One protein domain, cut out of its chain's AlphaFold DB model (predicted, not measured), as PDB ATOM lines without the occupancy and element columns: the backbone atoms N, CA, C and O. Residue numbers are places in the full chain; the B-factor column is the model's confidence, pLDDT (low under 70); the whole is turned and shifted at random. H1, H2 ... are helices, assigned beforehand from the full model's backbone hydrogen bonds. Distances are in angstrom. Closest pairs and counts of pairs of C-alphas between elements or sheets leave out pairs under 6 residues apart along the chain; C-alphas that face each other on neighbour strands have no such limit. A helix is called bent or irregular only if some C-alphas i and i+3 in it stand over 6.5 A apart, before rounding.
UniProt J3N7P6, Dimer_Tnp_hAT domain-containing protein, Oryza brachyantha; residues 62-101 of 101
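What this domain is: This is residues 62 to 101 of the 101 residues of the protein "Dimer_Tnp_hAT domain-containing protein" of Oryza brachyantha (UniProt J3N7P6). The printed part is an open, flat V with an empty middle: the two longer helices, H3 and H1, are its arms, and the short helix H2 sits at the corner between them with the links on either side of it. The arms do not fold onto each other, there is no core, and residues 99 to 101 make a short tail beyond H3. Of the 40 residues printed, 31 are in three named helices, in the order H1, H2, H3 along the chain; there is no named strand, and the class is all helix. The whole is only just loose, close to extended, with a radius of gyration of the C-alphas of 13.0 A. The C-alphas span 36 by 27 by 7 A along their three main axes.

How they stand to each other: Begin with the longest helix, H3, residues 84 to 98, and look for another helix near it; it touches no helix. Go back along the chain from Met 84 and you reach H2, residues 76 to 79. H2 and H3 are apart, with no C-alpha of the one within 8 A of the other, though they are joined by a tight link of 4 residues, Asp 80 to Asp 83. Before H2 stands H1, residues 63 to 74, and the tight link between these two is the one residue Glu 75. H1 and H2 are close but not clearly touching, with 1 pair of C-alphas within 8 A. Look for that closest pair at Leu 72 and Leu 79, whose C-alphas are 7.1 A apart. H1 and H3 are apart. In the backbones of H1 and H3, every pair of O of residue i and N of residue i+4 is within hydrogen-bond range. H2, with four residues, is too short for such a pair, and its 1 pair of O of residue i and N of residue i+3 is within range.

Where its parts are: Find C-alpha 84 at (33.267, -4.828, 49.552), where H3 begins; from there the helix runs for 15 residues, Met 84 to Arg 98, to C-alpha 98 at (52.573, -0.844, 41.302). Its first and last C-alphas are 21.4 A apart, and x at the last is the larger. Next find C-alpha 63 at (37.554, 18.182, 44.897), where H1 begins; its 12 residues run from Gln 63 to Ile 74, and its first and last C-alphas are 16.3 A apart. At its end, C-alpha 74 at (24.306, 8.817, 45.882), both x and y are smaller than at its start. H2 follows from Lys 76 to Leu 79, four residues. No helix is bent or irregular.

The domain as a whole: Look for the two C-alphas farthest apart at Gly 77, in H2, and Phe 101; they are 37.9 A apart. The first and last printed C-alphas, those of Ser 62 and Phe 101, are 27.4 A apart. The outline is flat. Residues 62 to 101 stand free, with no C-alpha within 10 A of one that lies 8 or more residues further along the chain. The printed part has no cut, and both links between helices are tight. It ends at Phe 101, the last residue of the chain. Read the B-factor column for the model's confidence: the mean pLDDT of the printed part is 78.5. Residues 96 to 101 are under 70, of which 96 to 98 belong to H3.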
ATOM      1  N   SER A  62      40.725  17.432  48.557       80.56
ATOM      2  CA  SER A  62      40.653  17.776  47.131       80.56
ATOM      3  C   SER A  62      39.266  17.490  46.543       80.56
ATOM      4  O   SER A  62      38.581  16.544  46.945       80.56
ATOM      5  N   GLN A  63      38.862  18.297  45.556       78.75
ATOM      6  CA  GLN A  63      37.554  18.182  44.897       78.75
ATOM      7  C   GLN A  63      37.341  16.807  44.252       78.75
ATOM      8  O   GLN A  63      36.231  16.286  44.270       78.75
ATOM      9  N   GLU A  64      38.406  16.189  43.742       82.31
ATOM     10  CA  GLU A  64      38.360  14.854  43.136       82.31
ATOM     11  C   GLU A  64      37.915  13.781  44.135       82.31
ATOM     12  O   GLU A  64      36.994  13.009  43.862       82.31
ATOM     13  N   ARG A  65      38.519  13.764  45.333       82.69
ATOM     14  CA  ARG A  65      38.151  12.802  46.381       82.69
ATOM     15  C   ARG A  65      36.743  13.062  46.905       82.69
ATOM     16  O   ARG A  65      36.014  12.116  47.200       82.69
ATOM     17  N   LEU A  66      36.355  14.332  46.995       84.00
ATOM     18  CA  LEU A  66      35.012  14.717  47.405       84.00
ATOM     19  C   LEU A  66      33.953  14.262  46.396       84.00
ATOM     20  O   LEU A  66      32.927  13.721  46.802       84.00
ATOM     21  N   ASN A  67      34.209  14.440  45.100       83.81
ATOM     22  CA  ASN A  67      33.302  14.000  44.045       83.81
ATOM     23  C   ASN A  67      33.146  12.473  44.048       83.81
ATOM     24  O   ASN A  67      32.029  11.973  44.002       83.81
ATOM     25  N   GLY A  68      34.245  11.728  44.223       85.12
ATOM     26  CA  GLY A  68      34.188  10.269  44.363       85.12
ATOM     27  C   GLY A  68      33.327   9.811  45.546       85.12
ATOM     28  O   GLY A  68      32.487   8.925  45.400       85.12
ATOM     29  N   LEU A  69      33.474  10.451  46.712       83.38
ATOM     30  CA  LEU A  69      32.645  10.158  47.888       83.38
ATOM     31  C   LEU A  69      31.177  10.554  47.696       83.38
ATOM     32  O   LEU A  69      30.291   9.848  48.176       83.38
ATOM     33  N   ALA A  70      30.914  11.659  46.996       84.62
ATOM     34  CA  ALA A  70      29.564  12.088  46.652       84.62
ATOM     35  C   ALA A  70      28.858  11.029  45.799       84.62
ATOM     36  O   ALA A  70      27.758  10.606  46.152       84.62
ATOM     37  N   THR A  71      29.522  10.540  44.748       85.44
ATOM     38  CA  THR A  71      29.007   9.472  43.883       85.44
ATOM     39  C   THR A  71      28.719   8.203  44.678       85.44
ATOM     40  O   THR A  71      27.623   7.664  44.578       85.44
ATOM     41  N   LEU A  72      29.635   7.771  45.551       83.00
ATOM     42  CA  LEU A  72      29.414   6.606  46.422       83.00
ATOM     43  C   LEU A  72      28.223   6.792  47.380       83.00
ATOM     44  O   LEU A  72      27.522   5.834  47.691       83.00
ATOM     45  N   CYS A  73      27.977   8.014  47.861       81.81
ATOM     46  CA  CYS A  73      26.845   8.311  48.744       81.81
ATOM     47  C   CYS A  73      25.495   8.360  48.013       81.81
ATOM     48  O   CYS A  73      24.467   8.041  48.621       81.81
ATOM     49  N   ILE A  74      25.490   8.795  46.751       83.81
ATOM     50  CA  ILE A  74      24.306   8.817  45.882       83.81
ATOM     51  C   ILE A  74      23.961   7.384  45.472       83.81
ATOM     52  O   ILE A  74      22.851   6.926  45.729       83.81
ATOM     53  N   GLU A  75      24.954   6.642  44.982       83.50
ATOM     54  CA  GLU A  75      24.834   5.258  44.507       83.50
ATOM     55  C   GLU A  75      24.917   4.218  45.632       83.50
ATOM     56  O   GLU A  75      25.144   3.033  45.391       83.50
ATOM     57  N   LYS A  76      24.716   4.635  46.888       81.12
ATOM     58  CA  LYS A  76      24.843   3.752  48.054       81.12
ATOM     59  C   LYS A  76      23.969   2.496  47.939       81.12
ATOM     60  O   LYS A  76      24.400   1.427  48.342       81.12
ATOM     61  N   GLY A  77      22.769   2.610  47.363       83.00
ATOM     62  CA  GLY A  77      21.875   1.460  47.176       83.00
ATOM     63  C   GLY A  77      22.436   0.397  46.226       83.00
ATOM     64  O   GLY A  77      22.207  -0.789  46.440       83.00
ATOM     65  N   MET A  78      23.203   0.807  45.211       82.06
ATOM     66  CA  MET A  78      23.940  -0.119  44.347       82.06
ATOM     67  C   MET A  78      25.202  -0.630  45.045       82.06
ATOM     68  O   MET A  78      25.543  -1.800  44.916       82.06
ATOM     69  N   LEU A  79      25.875   0.225  45.821       80.00
ATOM     70  CA  LEU A  79      27.072  -0.141  46.577       80.00
ATOM     71  C   LEU A  79      26.793  -1.215  47.638       80.00
ATOM     72  O   LEU A  79      27.621  -2.099  47.816       80.00
ATOM     73  N   ASP A  80      25.625  -1.185  48.284       81.81
ATOM     74  CA  ASP A  80      25.209  -2.201  49.262       81.81
ATOM     75  C   ASP A  80      25.027  -3.596  48.620       81.81
ATOM     76  O   ASP A  80      25.052  -4.605  49.322       81.81
ATOM     77  N   GLN A  81      24.878  -3.677  47.290       84.56
ATOM     78  CA  GLN A  81      24.819  -4.941  46.540       84.56
ATOM     79  C   GLN A  81      26.201  -5.445  46.100       84.56
ATOM     80  O   GLN A  81      26.330  -6.587  45.657       84.56
ATOM     81  N   ILE A  82      27.233  -4.606  46.188       84.31
ATOM     82  CA  ILE A  82      28.595  -4.945  45.779       84.31
ATOM     83  C   ILE A  82      29.341  -5.514  46.987       84.31
ATOM     84  O   ILE A  82      29.405  -4.896  48.049       84.31
ATOM     85  N   ASP A  83      29.972  -6.680  46.817       84.88
ATOM     86  CA  ASP A  83      30.827  -7.242  47.860       84.88
ATOM     87  C   ASP A  83      32.089  -6.384  48.046       84.88
ATOM     88  O   ASP A  83      33.012  -6.368  47.223       84.88
ATOM     89  N   MET A  84      32.138  -5.678  49.174       81.50
ATOM     90  CA  MET A  84      33.267  -4.828  49.552       81.50
ATOM     91  C   MET A  84      34.578  -5.615  49.653       81.50
ATOM     92  O   MET A  84      35.641  -5.058  49.377       81.50
ATOM     93  N   ASN A  85      34.535  -6.909  49.991       82.94
ATOM     94  CA  ASN A  85      35.742  -7.733  50.072       82.94
ATOM     95  C   ASN A  85      36.377  -7.933  48.693       82.94
ATOM     96  O   ASN A  85      37.599  -7.842  48.556       82.94
ATOM     97  N   THR A  86      35.557  -8.122  47.661       85.50
ATOM     98  CA  THR A  86      35.995  -8.198  46.265       85.50
ATOM     99  C   THR A  86      36.665  -6.896  45.822       85.50
ATOM    100  O   THR A  86      37.761  -6.934  45.260       85.50
ATOM    101  N   VAL A  87      36.080  -5.737  46.148       84.56
ATOM    102  CA  VAL A  87      36.671  -4.422  45.830       84.56
ATOM    103  C   VAL A  87      38.016  -4.234  46.535       84.56
ATOM    104  O   VAL A  87      38.996  -3.824  45.914       84.56
ATOM    105  N   ILE A  88      38.103  -4.578  47.823       84.25
ATOM    106  CA  ILE A  88      39.347  -4.480  48.600       84.25
ATOM    107  C   ILE A  88      40.431  -5.392  48.013       84.25
ATOM    108  O   ILE A  88      41.587  -4.977  47.898       84.25
ATOM    109  N   ASN A  89      40.078  -6.615  47.618       87.00
ATOM    110  CA  ASN A  89      41.019  -7.556  47.014       87.00
ATOM    111  C   ASN A  89      41.503  -7.092  45.631       87.00
ATOM    112  O   ASN A  89      42.702  -7.189  45.354       87.00
ATOM    113  N   ASP A  90      40.637  -6.511  44.794       86.19
ATOM    114  CA  ASP A  90      41.053  -5.915  43.516       86.19
ATOM    115  C   ASP A  90      42.034  -4.752  43.731       86.19
ATOM    116  O   ASP A  90      43.104  -4.721  43.114       86.19
ATOM    117  N   LEU A  91      41.733  -3.844  44.668       83.38
ATOM    118  CA  LEU A  91      42.612  -2.720  45.004       83.38
ATOM    119  C   LEU A  91      43.972  -3.190  45.532       83.38
ATOM    120  O   LEU A  91      45.008  -2.663  45.115       83.38
ATOM    121  N   LYS A  92      43.993  -4.220  46.388       81.75
ATOM    122  CA  LYS A  92      45.238  -4.862  46.838       81.75
ATOM    123  C   LYS A  92      46.022  -5.428  45.655       81.75
ATOM    124  O   LYS A  92      47.203  -5.119  45.519       81.75
ATOM    125  N   SER A  93      45.378  -6.177  44.758       82.62
ATOM    126  CA  SER A  93      46.040  -6.762  43.582       82.62
ATOM    127  C   SER A  93      46.652  -5.706  42.648       82.62
ATOM    128  O   SER A  93      47.690  -5.934  42.027       82.62
ATOM    129  N   LYS A  94      46.020  -4.535  42.517       77.31
ATOM    130  CA  LYS A  94      46.501  -3.427  41.677       77.31
ATOM    131  C   LYS A  94      47.635  -2.642  42.331       77.31
ATOM    132  O   LYS A  94      48.551  -2.229  41.629       77.31
ATOM    133  N   ASN A  95      47.616  -2.477  43.653       72.62
ATOM    134  CA  ASN A  95      48.717  -1.842  44.382       72.62
ATOM    135  C   ASN A  95      49.963  -2.732  44.452       72.62
ATOM    136  O   ASN A  95      51.071  -2.229  44.297       72.62
ATOM    137  N   VAL A  96      49.802  -4.053  44.577       61.00
ATOM    138  CA  VAL A  96      50.928  -5.004  44.498       61.00
ATOM    139  C   VAL A  96      51.641  -4.914  43.142       61.00
ATOM    140  O   VAL A  96      52.865  -4.950  43.093       61.00
ATOM    141  N   ARG A  97      50.896  -4.702  42.047       58.59
ATOM    142  CA  ARG A  97      51.456  -4.497  40.698       58.59
ATOM    143  C   ARG A  97      52.200  -3.168  40.523       58.59
ATOM    144  O   ARG A  97      53.064  -3.080  39.659       58.59
ATOM    145  N   ARG A  98      51.877  -2.144  41.319       57.69
ATOM    146  CA  ARG A  98      52.573  -0.844  41.302       57.69
ATOM    147  C   ARG A  98      53.862  -0.835  42.121       57.69
ATOM    148  O   ARG A  98      54.759  -0.084  41.779       57.69
ATOM    149  N   ASN A  99      53.957  -1.671  43.152       56.12
ATOM    150  CA  ASN A  99      55.134  -1.755  44.023       56.12
ATOM    151  C   ASN A  99      56.236  -2.693  43.490       56.12
ATOM    152  O   ASN A  99      57.218  -2.919  44.188       56.12
ATOM    153  N   HIS A 100      56.060  -3.284  42.302       49.91
ATOM    154  CA  HIS A 100      57.028  -4.199  41.680       49.91
ATOM    155  C   HIS A 100      57.927  -3.512  40.629       49.91
ATOM    156  O   HIS A 100      58.518  -4.195  39.795       49.91
ATOM    157  N   PHE A 101      58.010  -2.180  40.660       40.53
ATOM    158  CA  PHE A 101      58.926  -1.361  39.864       40.53
ATOM    159  C   PHE A 101      59.746  -0.456  40.779       40.53
ATOM    160  O   PHE A 101      59.157   0.052  41.763       40.53
TER     161      PHE A 101